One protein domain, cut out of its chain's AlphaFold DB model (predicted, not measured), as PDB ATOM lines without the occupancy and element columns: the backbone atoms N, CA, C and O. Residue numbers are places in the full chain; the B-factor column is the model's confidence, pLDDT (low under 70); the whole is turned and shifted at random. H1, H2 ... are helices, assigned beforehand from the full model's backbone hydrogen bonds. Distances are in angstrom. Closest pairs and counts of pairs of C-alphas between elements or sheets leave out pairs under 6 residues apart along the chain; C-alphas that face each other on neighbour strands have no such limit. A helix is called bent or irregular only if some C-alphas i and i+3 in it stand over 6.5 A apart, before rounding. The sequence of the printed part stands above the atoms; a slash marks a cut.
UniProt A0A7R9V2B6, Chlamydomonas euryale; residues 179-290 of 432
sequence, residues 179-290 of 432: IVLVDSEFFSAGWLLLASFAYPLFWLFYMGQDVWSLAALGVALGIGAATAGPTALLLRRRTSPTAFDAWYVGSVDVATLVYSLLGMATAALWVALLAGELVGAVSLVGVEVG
ATOM      1  N   ILE A 179     126.777 149.708 117.409       91.75
ATOM      2  CA  ILE A 179     126.154 149.008 116.287       91.75
ATOM      3  C   ILE A 179     125.374 147.806 116.814       91.75
ATOM      4  O   ILE A 179     125.926 146.824 117.314       91.75
ATOM      5  N   VAL A 180     124.059 147.887 116.648       90.50
ATOM      6  CA  VAL A 180     123.112 146.842 117.024       90.50
ATOM      7  C   VAL A 180     123.214 145.680 116.035       90.50
ATOM      8  O   VAL A 180     122.618 145.702 114.963       90.50
ATOM      9  N   LEU A 181     124.023 144.677 116.374       84.69
ATOM     10  CA  LEU A 181     124.297 143.536 115.501       84.69
ATOM     11  C   LEU A 181     123.499 142.301 115.929       84.69
ATOM     12  O   LEU A 181     123.696 141.778 117.028       84.69
ATOM     13  N   VAL A 182     122.666 141.797 115.019       81.06
ATOM     14  CA  VAL A 182     121.973 140.511 115.153       81.06
ATOM     15  C   VAL A 182     122.476 139.594 114.047       81.06
ATOM     16  O   VAL A 182     121.955 139.588 112.940       81.06
ATOM     17  N   ASP A 183     123.536 138.857 114.357       74.12
ATOM     18  CA  ASP A 183     124.119 137.845 113.479       74.12
ATOM     19  C   ASP A 183     124.189 136.516 114.236       74.12
ATOM     20  O   ASP A 183     124.506 136.506 115.430       74.12
ATOM     21  N   SER A 184     123.866 135.412 113.568       67.50
ATOM     22  CA  SER A 184     123.827 134.076 114.166       67.50
ATOM     23  C   SER A 184     125.224 133.540 114.484       67.50
ATOM     24  O   SER A 184     125.374 132.777 115.440       67.50
ATOM     25  N   GLU A 185     126.254 133.966 113.746       65.94
ATOM     26  CA  GLU A 185     127.635 133.506 113.949       65.94
ATOM     27  C   GLU A 185     128.348 134.237 115.099       65.94
ATOM     28  O   GLU A 185     129.132 133.638 115.838       65.94
ATOM     29  N   PHE A 186     128.044 135.523 115.304       66.88
ATOM     30  CA  PHE A 186     128.727 136.385 116.282       66.88
ATOM     31  C   PHE A 186     127.803 136.904 117.390       66.88
ATOM     32  O   PHE A 186     128.035 137.969 117.995       66.88
ATOM     33  N   PHE A 187     126.736 136.151 117.654       74.94
ATOM     34  CA  PHE A 187     125.714 136.535 118.610       74.94
ATOM     35  C   PHE A 187     126.274 136.638 120.029       74.94
ATOM     36  O   PHE A 187     126.931 135.734 120.543       74.94
ATOM     37  N   SER A 188     125.943 137.729 120.716       80.56
ATOM     38  CA  SER A 188     126.255 137.883 122.135       80.56
ATOM     39  C   SER A 188     125.226 138.771 122.825       80.56
ATOM     40  O   SER A 188     125.029 139.929 122.469       80.56
ATOM     41  N   ALA A 189     124.577 138.211 123.849       80.56
ATOM     42  CA  ALA A 189     123.476 138.861 124.559       80.56
ATOM     43  C   ALA A 189     123.900 140.179 125.230       80.56
ATOM     44  O   ALA A 189     123.179 141.170 125.152       80.56
ATOM     45  N   GLY A 190     125.084 140.202 125.853       84.56
ATOM     46  CA  GLY A 190     125.608 141.394 126.524       84.56
ATOM     47  C   GLY A 190     125.909 142.538 125.557       84.56
ATOM     48  O   GLY A 190     125.492 143.666 125.801       84.56
ATOM     49  N   TRP A 191     126.571 142.243 124.432       86.12
ATOM     50  CA  TRP A 191     126.879 143.254 123.418       86.12
ATOM     51  C   TRP A 191     125.624 143.764 122.720       86.12
ATOM     52  O   TRP A 191     125.521 144.963 122.497       86.12
ATOM     53  N   LEU A 192     124.650 142.892 122.437       87.56
ATOM     54  CA  LEU A 192     123.371 143.317 121.870       87.56
ATOM     55  C   LEU A 192     122.626 144.264 122.820       87.56
ATOM     56  O   LEU A 192     122.152 145.306 122.385       87.56
ATOM     57  N   LEU A 193     122.551 143.933 124.114       89.25
ATOM     58  CA  LEU A 193     121.886 144.781 125.105       89.25
ATOM     59  C   LEU A 193     122.580 146.141 125.254       89.25
ATOM     60  O   LEU A 193     121.913 147.174 125.304       89.25
ATOM     61  N   LEU A 194     123.913 146.135 125.306       90.62
ATOM     62  CA  LEU A 194     124.712 147.352 125.397       90.62
ATOM     63  C   LEU A 194     124.552 148.219 124.142       90.62
ATOM     64  O   LEU A 194     124.339 149.422 124.270       90.62
ATOM     65  N   ALA A 195     124.567 147.607 122.956       91.62
ATOM     66  CA  ALA A 195     124.334 148.290 121.689       91.62
ATOM     67  C   ALA A 195     122.930 148.881 121.584       91.62
ATOM     68  O   ALA A 195     122.801 150.048 121.216       91.62
ATOM     69  N   SER A 196     121.895 148.136 121.985       91.12
ATOM     70  CA  SER A 196     120.525 148.655 122.068       91.12
ATOM     71  C   SER A 196     120.437 149.886 122.973       91.12
ATOM     72  O   SER A 196     119.718 150.823 122.657       91.12
ATOM     73  N   PHE A 197     121.188 149.926 124.076       93.94
ATOM     74  CA  PHE A 197     121.186 151.086 124.964       93.94
ATOM     75  C   PHE A 197     121.999 152.273 124.423       93.94
ATOM     76  O   PHE A 197     121.584 153.420 124.574       93.94
ATOM     77  N   ALA A 198     123.166 152.022 123.828       93.94
ATOM     78  CA  ALA A 198     124.144 153.064 123.517       93.94
ATOM     79  C   ALA A 198     123.997 153.684 122.118       93.94
ATOM     80  O   ALA A 198     124.484 154.796 121.905       93.94
ATOM     81  N   TYR A 199     123.313 153.034 121.166       94.19
ATOM     82  CA  TYR A 199     123.143 153.599 119.821       94.19
ATOM     83  C   TYR A 199     122.494 155.005 119.804       94.19
ATOM     84  O   TYR A 199     122.989 155.851 119.059       94.19
ATOM     85  N   PRO A 200     121.475 155.347 120.629       93.81
ATOM     86  CA  PRO A 200     120.862 156.677 120.596       93.81
ATOM     87  C   PRO A 200     121.802 157.764 121.117       93.81
ATOM     88  O   PRO A 200     121.739 158.902 120.660       93.81
ATOM     89  N   LEU A 201     122.698 157.417 122.048       92.31
ATOM     90  CA  LEU A 201     123.741 158.325 122.526       92.31
ATOM     91  C   LEU A 201     124.735 158.642 121.411       92.31
ATOM     92  O   LEU A 201     125.129 159.794 121.254       92.31
ATOM     93  N   PHE A 202     125.102 157.643 120.607       93.00
ATOM     94  CA  PHE A 202     125.949 157.863 119.437       93.00
ATOM     95  C   PHE A 202     125.251 158.713 118.368       93.00
ATOM     96  O   PHE A 202     125.867 159.603 117.788       93.00
ATOM     97  N   TRP A 203     123.954 158.500 118.141       92.88
ATOM     98  CA  TRP A 203     123.183 159.326 117.207       92.88
ATOM     99  C   TRP A 203     123.102 160.777 117.677       92.88
ATOM    100  O   TRP A 203     123.265 161.684 116.864       92.88
ATOM    101  N   LEU A 204     122.907 161.001 118.980       91.69
ATOM    102  CA  LEU A 204     122.985 162.334 119.573       91.69
ATOM    103  C   LEU A 204     124.389 162.927 119.423       91.69
ATOM    104  O   LEU A 204     124.504 164.096 119.092       91.69
ATOM    105  N   PHE A 205     125.445 162.138 119.619       90.31
ATOM    106  CA  PHE A 205     126.816 162.606 119.415       90.31
ATOM    107  C   PHE A 205     127.077 163.065 117.976       90.31
ATOM    108  O   PHE A 205     127.699 164.104 117.756       90.31
ATOM    109  N   TYR A 206     126.571 162.315 116.999       89.44
ATOM    110  CA  TYR A 206     126.727 162.643 115.587       89.44
ATOM    111  C   TYR A 206     125.855 163.837 115.159       89.44
ATOM    112  O   TYR A 206     126.358 164.776 114.552       89.44
ATOM    113  N   MET A 207     124.557 163.827 115.483       85.12
ATOM    114  CA  MET A 207     123.594 164.853 115.040       85.12
ATOM    115  C   MET A 207     123.604 166.116 115.907       85.12
ATOM    116  O   MET A 207     123.199 167.185 115.465       85.12
ATOM    117  N   GLY A 208     123.998 165.989 117.171       75.50
ATOM    118  CA  GLY A 208     123.857 167.015 118.198       75.50
ATOM    119  C   GLY A 208     125.023 167.987 118.292       75.50
ATOM    120  O   GLY A 208     125.053 168.722 119.272       75.50
ATOM    121  N   GLN A 209     125.942 168.017 117.317       68.12
ATOM    122  CA  GLN A 209     127.119 168.905 117.292       68.12
ATOM    123  C   GLN A 209     126.767 170.364 117.660       68.12
ATOM    124  O   GLN A 209     127.511 170.988 118.412       68.12
ATOM    125  N   ASP A 210     125.575 170.838 117.272       66.56
ATOM    126  CA  ASP A 210     125.088 172.199 117.549       66.56
ATOM    127  C   ASP A 210     124.004 172.301 118.651       66.56
ATOM    128  O   ASP A 210     123.605 173.404 119.026       66.56
ATOM    129  N   VAL A 211     123.488 171.181 119.186       66.56
ATOM    130  CA  VAL A 211     122.268 171.145 120.040       66.56
ATOM    131  C   VAL A 211     122.467 170.363 121.349       66.56
ATOM    132  O   VAL A 211     121.524 169.816 121.934       66.56
ATOM    133  N   TRP A 212     123.701 170.300 121.854       78.25
ATOM    134  CA  TRP A 212     124.003 169.661 123.136       78.25
ATOM    135  C   TRP A 212     123.250 170.334 124.290       78.25
ATOM    136  O   TRP A 212     123.582 171.429 124.740       78.25
ATOM    137  N   SER A 213     122.227 169.652 124.802       85.38
ATOM    138  CA  SER A 213     121.459 170.078 125.970       85.38
ATOM    139  C   SER A 213     121.221 168.904 126.912       85.38
ATOM    140  O   SER A 213     121.145 167.746 126.494       85.38
ATOM    141  N   LEU A 214     121.052 169.203 128.203       86.81
ATOM    142  CA  LEU A 214     120.732 168.186 129.208       86.81
ATOM    143  C   LEU A 214     119.418 167.454 128.871       86.81
ATOM    144  O   LEU A 214     119.287 166.258 129.122       86.81
ATOM    145  N   ALA A 215     118.472 168.160 128.241       87.81
ATOM    146  CA  ALA A 215     117.225 167.588 127.750       87.81
ATOM    147  C   ALA A 215     117.459 166.577 126.617       87.81
ATOM    148  O   ALA A 215     116.924 165.472 126.675       87.81
ATOM    149  N   ALA A 216     118.294 166.908 125.625       88.31
ATOM    150  CA  ALA A 216     118.619 165.998 124.527       88.31
ATOM    151  C   ALA A 216     119.324 164.724 125.025       88.31
ATOM    152  O   ALA A 216     118.985 163.621 124.591       88.31
ATOM    153  N   LEU A 217     120.229 164.857 126.003       90.69
ATOM    154  CA  LEU A 217     120.856 163.710 126.664       90.69
ATOM    155  C   LEU A 217     119.821 162.843 127.399       90.69
ATOM    156  O   LEU A 217     119.837 161.620 127.266       90.69
ATOM    157  N   GLY A 218     118.895 163.468 128.134       90.94
ATOM    158  CA  GLY A 218     117.800 162.767 128.806       90.94
ATOM    159  C   GLY A 218     116.904 161.994 127.834       90.94
ATOM    160  O   GLY A 218     116.558 160.843 128.103       90.94
ATOM    161  N   VAL A 219     116.589 162.580 126.673       91.69
ATOM    162  CA  VAL A 219     115.823 161.914 125.606       91.69
ATOM    163  C   VAL A 219     116.594 160.721 125.041       91.69
ATOM    164  O   VAL A 219     116.026 159.635 124.939       91.69
ATOM    165  N   ALA A 220     117.882 160.877 124.724       92.38
ATOM    166  CA  ALA A 220     118.699 159.786 124.192       92.38
ATOM    167  C   ALA A 220     118.825 158.615 125.184       92.38
ATOM    168  O   ALA A 220     118.638 157.460 124.797       92.38
ATOM    169  N   LEU A 221     119.051 158.901 126.472       93.44
ATOM    170  CA  LEU A 221     119.055 157.886 127.534       93.44
ATOM    171  C   LEU A 221     117.683 157.214 127.690       93.44
ATOM    172  O   LEU A 221     117.614 155.999 127.881       93.44
ATOM    173  N   GLY A 222     116.596 157.980 127.568       93.25
ATOM    174  CA  GLY A 222     115.230 157.459 127.572       93.25
ATOM    175  C   GLY A 222     114.963 156.495 126.414       93.25
ATOM    176  O   GLY A 222     114.447 155.401 126.639       93.25
ATOM    177  N   ILE A 223     115.371 156.852 125.190       93.25
ATOM    178  CA  ILE A 223     115.267 155.985 124.000       93.25
ATOM    179  C   ILE A 223     116.127 154.724 124.173       93.25
ATOM    180  O   ILE A 223     115.671 153.619 123.868       93.25
ATOM    181  N   GLY A 224     117.341 154.866 124.712       93.31
ATOM    182  CA  GLY A 224     118.232 153.739 124.999       93.31
ATOM    183  C   GLY A 224     117.620 152.766 126.005       93.31
ATOM    184  O   GLY A 224     117.594 151.559 125.774       93.31
ATOM    185  N   ALA A 225     117.044 153.269 127.099       92.44
ATOM    186  CA  ALA A 225     116.344 152.434 128.075       92.44
ATOM    187  C   ALA A 225     115.089 151.766 127.476       92.44
ATOM    188  O   ALA A 225     114.838 150.582 127.722       92.44
ATOM    189  N   ALA A 226     114.331 152.499 126.654       91.62
ATOM    190  CA  ALA A 226     113.118 152.010 126.002       91.62
ATOM    191  C   ALA A 226     113.381 150.904 124.971       91.62
ATOM    192  O   ALA A 226     112.504 150.075 124.743       91.62
ATOM    193  N   THR A 227     114.569 150.860 124.369       88.81
ATOM    194  CA  THR A 227     114.972 149.798 123.434       88.81
ATOM    195  C   THR A 227     115.701 148.652 124.130       88.81
ATOM    196  O   THR A 227     115.407 147.488 123.851       88.81
ATOM    197  N   ALA A 228     116.553 148.942 125.117       89.12
ATOM    198  CA  ALA A 228     117.235 147.927 125.918       89.12
ATOM    199  C   ALA A 228     116.273 147.084 126.776       89.12
ATOM    200  O   ALA A 228     116.500 145.887 126.948       89.12
ATOM    201  N   GLY A 229     115.178 147.664 127.286       87.44
ATOM    202  CA  GLY A 229     114.169 146.943 128.074       87.44
ATOM    203  C   GLY A 229     113.525 145.767 127.318       87.44
ATOM    204  O   GLY A 229     113.602 144.627 127.789       87.44
ATOM    205  N   PRO A 230     112.935 145.996 126.129       85.06
ATOM    206  CA  PRO A 230     112.463 144.937 125.241       85.06
ATOM    207  C   PRO A 230     113.566 143.953 124.847       85.06
ATOM    208  O   PRO A 230     113.326 142.748 124.899       85.06
ATOM    209  N   THR A 231     114.779 144.422 124.522       85.50
ATOM    210  CA  THR A 231     115.910 143.525 124.225       85.50
ATOM    211  C   THR A 231     116.207 142.592 125.407       85.50
ATOM    212  O   THR A 231     116.319 141.385 125.217       85.50
ATOM    213  N   ALA A 232     116.265 143.107 126.639       86.81
ATOM    214  CA  ALA A 232     116.499 142.311 127.845       86.81
ATOM    215  C   ALA A 232     115.371 141.301 128.110       86.81
ATOM    216  O   ALA A 232     115.635 140.158 128.487       86.81
ATOM    217  N   LEU A 233     114.113 141.694 127.882       84.44
ATOM    218  CA  LEU A 233     112.965 140.797 128.011       84.44
ATOM    219  C   LEU A 233     113.034 139.651 126.991       84.44
ATOM    220  O   LEU A 233     112.796 138.497 127.354       84.44
ATOM    221  N   LEU A 234     113.377 139.962 125.737       79.56
ATOM    222  CA  LEU A 234     113.546 138.974 124.670       79.56
ATOM    223  C   LEU A 234     114.705 138.023 124.979       79.56
ATOM    224  O   LEU A 234     114.538 136.809 124.899       79.56
ATOM    225  N   LEU A 235     115.839 138.553 125.441       81.50
ATOM    226  CA  LEU A 235     116.987 137.752 125.871       81.50
ATOM    227  C   LEU A 235     116.664 136.850 127.072       81.50
ATOM    228  O   LEU A 235     117.211 135.755 127.171       81.50
ATOM    229  N   ARG A 236     115.767 137.272 127.973       81.88
ATOM    230  CA  ARG A 236     115.327 136.464 129.124       81.88
ATOM    231  C   ARG A 236     114.351 135.354 128.734       81.88
ATOM    232  O   ARG A 236     114.346 134.307 129.373       81.88
ATOM    233  N   ARG A 237     113.510 135.585 127.723       75.44
ATOM    234  CA  ARG A 237     112.574 134.582 127.177       75.44
ATOM    235  C   ARG A 237     113.232 133.631 126.177       75.44
ATOM    236  O   ARG A 237     112.554 132.759 125.645       75.44
ATOM    237  N   ARG A 238     114.529 133.815 125.940       71.31
ATOM    238  CA  ARG A 238     115.297 133.106 124.933       71.31
ATOM    239  C   ARG A 238     115.409 131.618 125.251       71.31
ATOM    240  O   ARG A 238     115.808 131.233 126.349       71.31
ATOM    241  N   THR A 239     115.100 130.800 124.257       63.06
ATOM    242  CA  THR A 239     115.118 129.334 124.334       63.06
ATOM    243  C   THR A 239     116.444 128.731 123.872       63.06
ATOM    244  O   THR A 239     116.818 127.659 124.347       63.06
ATOM    245  N   SER A 240     117.198 129.423 123.007       59.62
ATOM    246  CA  SER A 240     118.496 128.953 122.503       59.62
ATOM    247  C   SER A 240     119.652 129.903 122.859       59.62
ATOM    248  O   SER A 240     119.491 131.114 122.808       59.62
ATOM    249  N   PRO A 241     120.856 129.413 123.205       59.44
ATOM    250  CA  PRO A 241     122.003 130.273 123.514       59.44
ATOM    251  C   PRO A 241     122.675 130.883 122.271       59.44
ATOM    252  O   PRO A 241     123.428 131.853 122.407       59.44
ATOM    253  N   THR A 242     122.384 130.380 121.067       56.03
ATOM    254  CA  THR A 242     123.070 130.748 119.813       56.03
ATOM    255  C   THR A 242     122.209 131.507 118.803       56.03
ATOM    256  O   THR A 242     122.769 132.280 118.038       56.03
ATOM    257  N   ALA A 243     120.874 131.406 118.830       57.28
ATOM    258  CA  ALA A 243     120.003 132.140 117.905       57.28
ATOM    259  C   ALA A 243     119.199 133.239 118.615       57.28
ATOM    260  O   ALA A 243     118.825 133.092 119.779       57.28
ATOM    261  N   PHE A 244     118.997 134.380 117.957       61.50
ATOM    262  CA  PHE A 244     118.032 135.376 118.415       61.50
ATOM    263  C   PHE A 244     116.635 134.800 118.157       61.50
ATOM    264  O   PHE A 244     116.348 134.397 117.033       61.50
ATOM    265  N   ASP A 245     115.810 134.665 119.200       59.19
ATOM    266  CA  ASP A 245     114.499 134.024 119.067       59.19
ATOM    267  C   ASP A 245     113.614 134.887 118.155       59.19
ATOM    268  O   ASP A 245     113.220 136.002 118.504       59.19
ATOM    269  N   ALA A 246     113.362 134.366 116.956       60.19
ATOM    270  CA  ALA A 246     112.704 135.071 115.871       60.19
ATOM    271  C   ALA A 246     111.248 135.405 116.218       60.19
ATOM    272  O   ALA A 246     110.453 134.528 116.580       60.19
ATOM    273  N   TRP A 247     110.880 136.682 116.083       59.25
ATOM    274  CA  TRP A 247     109.502 137.120 116.283       59.25
ATOM    275  C   TRP A 247     108.793 137.184 114.938       59.25
ATOM    276  O   TRP A 247     108.878 138.173 114.208       59.25
ATOM    277  N   TYR A 248     108.099 136.099 114.605       59.94
ATOM    278  CA  TYR A 248     107.404 135.983 113.334       59.94
ATOM    279  C   TYR A 248     106.042 136.678 113.364       59.94
ATOM    280  O   TYR A 248     105.148 136.297 114.122       59.94
ATOM    281  N   VAL A 249     105.856 137.649 112.472       58.03
ATOM    282  CA  VAL A 249     104.526 138.105 112.049       58.03
ATOM    283  C   VAL A 249     104.315 137.585 110.631       58.03
ATOM    284  O   VAL A 249     104.916 138.067 109.670       58.03
ATOM    285  N   GLY A 250     103.510 136.530 110.498       68.75
ATOM    286  CA  GLY A 250     103.423 135.774 109.247       68.75
ATOM    287  C   GLY A 250     104.729 135.020 108.967       68.75
ATOM    288  O   GLY A 250     105.147 134.207 109.783       68.75
ATOM    289  N   SER A 251     105.367 135.280 107.822       61.97
ATOM    290  CA  SER A 251     106.635 134.647 107.416       61.97
ATOM    291  C   SER A 251     107.885 135.487 107.712       61.97
ATOM    292  O   SER A 251     108.979 135.088 107.320       61.97
ATOM    293  N   VAL A 252     107.743 136.665 108.333       70.50
ATOM    294  CA  VAL A 252     108.844 137.626 108.515       70.50
ATOM    295  C   VAL A 252     109.229 137.713 109.984       70.50
ATOM    296  O   VAL A 252     108.369 137.951 110.829       70.50
ATOM    297  N   ASP A 253     110.521 137.555 110.267       78.25
ATOM    298  CA  ASP A 253     111.100 137.840 111.578       78.25
ATOM    299  C   ASP A 253     111.251 139.356 111.760       78.25
ATOM    300  O   ASP A 253     112.214 139.981 111.306       78.25
ATOM    301  N   VAL A 254     110.244 139.959 112.385       80.19
ATOM    302  CA  VAL A 254     110.138 141.413 112.545       80.19
ATOM    303  C   VAL A 254     111.209 141.934 113.493       80.19
ATOM    304  O   VAL A 254     111.752 143.013 113.268       80.19
ATOM    305  N   ALA A 255     111.540 141.178 114.540       77.81
ATOM    306  CA  ALA A 255     112.519 141.626 115.516       77.81
ATOM    307  C   ALA A 255     113.914 141.685 114.881       77.81
ATOM    308  O   ALA A 255     114.552 142.738 114.922       77.81
ATOM    309  N   THR A 256     114.348 140.617 114.207       80.31
ATOM    310  CA  THR A 256     115.633 140.620 113.488       80.31
ATOM    311  C   THR A 256     115.680 141.700 112.413       80.31
ATOM    312  O   THR A 256     116.702 142.375 112.286       80.31
ATOM    313  N   LEU A 257     114.580 141.939 111.688       84.50
ATOM    314  CA  LEU A 257     114.506 143.027 110.712       84.50
ATOM    315  C   LEU A 257     114.732 144.398 111.365       84.50
ATOM    316  O   LEU A 257     115.578 145.158 110.903       84.50
ATOM    317  N   VAL A 258     114.015 144.709 112.449       86.56
ATOM    318  CA  VAL A 258     114.135 146.001 113.147       86.56
ATOM    319  C   VAL A 258     115.550 146.207 113.680       86.56
ATOM    320  O   VAL A 258     116.146 147.254 113.433       86.56
ATOM    321  N   TYR A 259     116.118 145.210 114.361       87.44
ATOM    322  CA  TYR A 259     117.480 145.312 114.885       87.44
ATOM    323  C   TYR A 259     118.525 145.423 113.767       87.44
ATOM    324  O   TYR A 259     119.457 146.212 113.893       87.44
ATOM    325  N   SER A 260     118.339 144.721 112.644       87.88
ATOM    326  CA  SER A 260     119.227 144.835 111.477       87.88
ATOM    327  C   SER A 260     119.155 146.219 110.831       87.88
ATOM    328  O   SER A 260     120.186 146.776 110.463       87.88
ATOM    329  N   LEU A 261     117.960 146.814 110.728       90.75
ATOM    330  CA  LEU A 261     117.786 148.176 110.214       90.75
ATOM    331  C   LEU A 261     118.412 149.223 111.146       90.75
ATOM    332  O   LEU A 261     119.063 150.150 110.667       90.75
ATOM    333  N   LEU A 262     118.270 149.059 112.466       91.25
ATOM    334  CA  LEU A 262     118.921 149.920 113.461       91.25
ATOM    335  C   LEU A 262     120.449 149.803 113.406       91.25
ATOM    336  O   LEU A 262     121.151 150.819 113.425       91.25
ATOM    337  N   GLY A 263     120.962 148.576 113.305       91.94
ATOM    338  CA  GLY A 263     122.382 148.300 113.115       91.94
ATOM    339  C   GLY A 263     122.917 148.944 111.842       91.94
ATOM    340  O   GLY A 263     123.920 149.651 111.894       91.94
ATOM    341  N   MET A 264     122.206 148.782 110.724       91.25
ATOM    342  CA  MET A 264     122.550 149.383 109.434       91.25
ATOM    343  C   MET A 264     122.559 150.914 109.494       91.25
ATOM    344  O   MET A 264     123.519 151.529 109.038       91.25
ATOM    345  N   ALA A 265     121.538 151.539 110.085       92.75
ATOM    346  CA  ALA A 265     121.482 152.993 110.231       92.75
ATOM    347  C   ALA A 265     122.631 153.520 111.106       92.75
ATOM    348  O   ALA A 265     123.303 154.482 110.744       92.75
ATOM    349  N   THR A 266     122.921 152.846 112.221       94.31
ATOM    350  CA  THR A 266     124.029 153.228 113.108       94.31
ATOM    351  C   THR A 266     125.390 153.032 112.438       94.31
ATOM    352  O   THR A 266     126.269 153.881 112.568       94.31
ATOM    353  N   ALA A 267     125.563 151.952 111.671       92.44
ATOM    354  CA  ALA A 267     126.762 151.726 110.872       92.44
ATOM    355  C   ALA A 267     126.932 152.801 109.784       92.44
ATOM    356  O   ALA A 267     128.044 153.281 109.579       92.44
ATOM    357  N   ALA A 268     125.846 153.234 109.137       90.81
ATOM    358  CA  ALA A 268     125.887 154.323 108.163       90.81
ATOM    359  C   ALA A 268     126.351 155.648 108.795       90.81
ATOM    360  O   ALA A 268     127.157 156.354 108.193       90.81
ATOM    361  N   LEU A 269     125.920 155.960 110.025       92.62
ATOM    362  CA  LEU A 269     126.409 157.133 110.764       92.62
ATOM    363  C   LEU A 269     127.893 157.021 111.133       92.62
ATOM    364  O   LEU A 269     128.616 158.009 111.044       92.62
ATOM    365  N   TRP A 270     128.378 155.829 111.491       93.19
ATOM    366  CA  TRP A 270     129.816 155.594 111.683       93.19
ATOM    367  C   TRP A 270     130.617 155.834 110.407       93.19
ATOM    368  O   TRP A 270     131.654 156.493 110.453       93.19
ATOM    369  N   VAL A 271     130.133 155.326 109.271       89.75
ATOM    370  CA  VAL A 271     130.758 155.579 107.967       89.75
ATOM    371  C   VAL A 271     130.761 157.077 107.665       89.75
ATOM    372  O   VAL A 271     131.789 157.589 107.238       89.75
ATOM    373  N   ALA A 272     129.666 157.789 107.937       89.56
ATOM    374  CA  ALA A 272     129.583 159.233 107.721       89.56
ATOM    375  C   ALA A 272     130.559 160.021 108.614       89.56
ATOM    376  O   ALA A 272     131.261 160.900 108.116       89.56
ATOM    377  N   LEU A 273     130.664 159.665 109.899       91.81
ATOM    378  CA  LEU A 273     131.623 160.264 110.833       91.81
ATOM    379  C   LEU A 273     133.067 160.061 110.352       91.81
ATOM    380  O   LEU A 273     133.822 161.020 110.222       91.81
ATOM    381  N   LEU A 274     133.439 158.817 110.038       90.00
ATOM    382  CA  LEU A 274     134.785 158.482 109.567       90.00
ATOM    383  C   LEU A 274     135.098 159.113 108.206       90.00
ATOM    384  O   LEU A 274     136.232 159.524 107.969       90.00
ATOM    385  N   ALA A 275     134.107 159.215 107.318       89.00
ATOM    386  CA  ALA A 275     134.253 159.901 106.040       89.00
ATOM    387  C   ALA A 275     134.497 161.405 106.232       89.00
ATOM    388  O   ALA A 275     135.335 161.963 105.529       89.00
ATOM    389  N   GLY A 276     133.824 162.044 107.196       89.69
ATOM    390  CA  GLY A 276     134.059 163.445 107.553       89.69
ATOM    391  C   GLY A 276     135.500 163.696 108.001       89.69
ATOM    392  O   GLY A 276     136.179 164.554 107.438       89.69
ATOM    393  N   GLU A 277     136.003 162.882 108.932       91.06
ATOM    394  CA  GLU A 277     137.396 162.963 109.398       91.06
ATOM    395  C   GLU A 277     138.404 162.686 108.272       91.06
ATOM    396  O   GLU A 277     139.412 163.383 108.134       91.06
ATOM    397  N   LEU A 278     138.115 161.699 107.416       90.31
ATOM    398  CA  LEU A 278     138.947 161.383 106.256       90.31
ATOM    399  C   LEU A 278     139.019 162.565 105.281       90.31
ATOM    400  O   LEU A 278     140.110 162.922 104.837       90.31
ATOM    401  N   VAL A 279     137.881 163.186 104.956       89.56
ATOM    402  CA  VAL A 279     137.827 164.375 104.092       89.56
ATOM    403  C   VAL A 279     138.586 165.536 104.732       89.56
ATOM    404  O   VAL A 279     139.338 166.212 104.030       89.56
ATOM    405  N   GLY A 280     138.456 165.743 106.045       90.69
ATOM    406  CA  GLY A 280     139.211 166.758 106.784       90.69
ATOM    407  C   GLY A 280     140.725 166.552 106.684       90.69
ATOM    408  O   GLY A 280     141.456 167.471 106.308       90.69
ATOM    409  N   ALA A 281     141.198 165.326 106.917       90.94
ATOM    410  CA  ALA A 281     142.614 164.977 106.801       90.94
ATOM    411  C   ALA A 281     143.143 165.144 105.366       90.94
ATOM    412  O   ALA A 281     144.226 165.692 105.156       90.94
ATOM    413  N   VAL A 282     142.372 164.710 104.365       89.88
ATOM    414  CA  VAL A 282     142.732 164.875 102.950       89.88
ATOM    415  C   VAL A 282     142.766 166.353 102.555       89.88
ATOM    416  O   VAL A 282     143.655 166.761 101.809       89.88
ATOM    417  N   SER A 283     141.848 167.166 103.079       89.38
ATOM    418  CA  SER A 283     141.817 168.612 102.833       89.38
ATOM    419  C   SER A 283     143.056 169.303 103.391       89.38
ATOM    420  O   SER A 283     143.656 170.116 102.693       89.38
ATOM    421  N   LEU A 284     143.491 168.925 104.597       91.19
ATOM    422  CA  LEU A 284     144.734 169.423 105.187       91.19
ATOM    423  C   LEU A 284     145.943 169.112 104.291       91.19
ATOM    424  O   LEU A 284     146.730 170.000 103.980       91.19
ATOM    425  N   VAL A 285     146.057 167.868 103.817       87.94
ATOM    426  CA  VAL A 285     147.129 167.474 102.887       87.94
ATOM    427  C   VAL A 285     147.032 168.240 101.564       87.94
ATOM    428  O   VAL A 285     148.058 168.628 101.009       87.94
ATOM    429  N   GLY A 286     145.823 168.485 101.058       86.50
ATOM    430  CA  GLY A 286     145.616 169.256  99.832       86.50
ATOM    431  C   GLY A 286     146.115 170.688  99.922       86.50
ATOM    432  O   GLY A 286     146.773 171.151  98.991       86.50
ATOM    433  N   VAL A 287     145.883 171.348 101.058       87.19
ATOM    434  CA  VAL A 287     146.390 172.701 101.318       87.19
ATOM    435  C   VAL A 287     147.920 172.716 101.374       87.19
ATOM    436  O   VAL A 287     148.538 173.557 100.726       87.19
ATOM    437  N   GLU A 288     148.541 171.765 102.075       88.06
ATOM    438  CA  GLU A 288     150.005 171.715 102.230       88.06
ATOM    439  C   GLU A 288     150.742 171.374 100.924       88.06
ATOM    440  O   GLU A 288     151.803 171.925 100.632       88.06
ATOM    441  N   VAL A 289     150.195 170.461 100.115       84.88
ATOM    442  CA  VAL A 289     150.831 170.014  98.861       84.88
ATOM    443  C   VAL A 289     150.437 170.904  97.669       84.88
ATOM    444  O   VAL A 289     151.072 170.841  96.616       84.88
ATOM    445  N   GLY A 290     149.415 171.753  97.815       83.38
ATOM    446  CA  GLY A 290     148.885 172.589  96.733       83.38
ATOM    447  C   GLY A 290     148.168 171.775  95.651       83.38
ATOM    448  O   GLY A 290     148.282 172.080  94.465       83.38
TER     449      GLY A 290
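AT A GLANCE: This is residues 179 to 290 of the 432 residues of a protein of Chlamydomonas euryale (UniProt A0A7R9V2B6). One long helix, H3, passes beside a helical hairpin of H1b and H2, and its far part then sticks out as a free arm: residues 274 to 290 stand free, of which 274 to 289 belong to H3. The bent helix H1 sits between H2 and H3, and a long loop joins the latter two. The printed part has 112 residues, with three named helices in the order H1, H2, H3 and no named strand, all helix in class. It is loose and elongated, with a radius of gyration of the C-alphas of 17.8 A and spans of 61 by 34 by 25 A.

IN THESE COORDINATES: H3, residues 254 to 289, measures 51.6 A, from C-alpha 254 at (110.138, 141.413, 112.545) to C-alpha 289 at (150.831, 170.014, 98.861). H2, residues 214 to 236, measures 32.2 A. H1, residues 189 to 207, begins with C-alpha 189 at (123.476, 138.861, 124.559). By its hydrogen bonds it was assigned as one helix, but it is bent, with C-alphas 197 and 200 7.1 A apart; its arms are H1a, residues 189 to 197, and H1b, residues 200 to 207, at a steep tilt of 46 degrees.

HOW THE PARTS SIT: H3 touches H1b with residues 266 to 273 alone, the same way at a shallow tilt of 34 degrees, only just short of steep; the closest C-alphas, of Tyr 206 and Leu 273, are 7.2 A apart. H1a and H3 are near each other, while H2 and H3 are apart. H1b and H2 form a hairpin and touch, opposite ways at a steep tilt of 40 degrees, H2 with residues 216 to 224 alone; their closest C-alphas, of Pro 200 and Ala 220, are 5.2 A apart. H1a touches H2 at a shallow tilt of 28 degrees, opposite ways, with the closest C-alphas, of Phe 197 and Gly 224, 4.0 A apart. In H1a, H1b and H3 every O i to N i+4 pair is within hydrogen-bond range; in H2 18 of 19 are.

THE WHOLE: The two C-alphas farthest apart, of Thr 239 and Gly 290, are 61.4 A apart. The printed part has no cut. The link from H1 to H2 is short, and that from H2 to H3 is long, with 17 residues. Mean pLDDT of the printed part is 83.3, and it is under 70 at residues 184 to 186, 209 to 211 and 239 to 251.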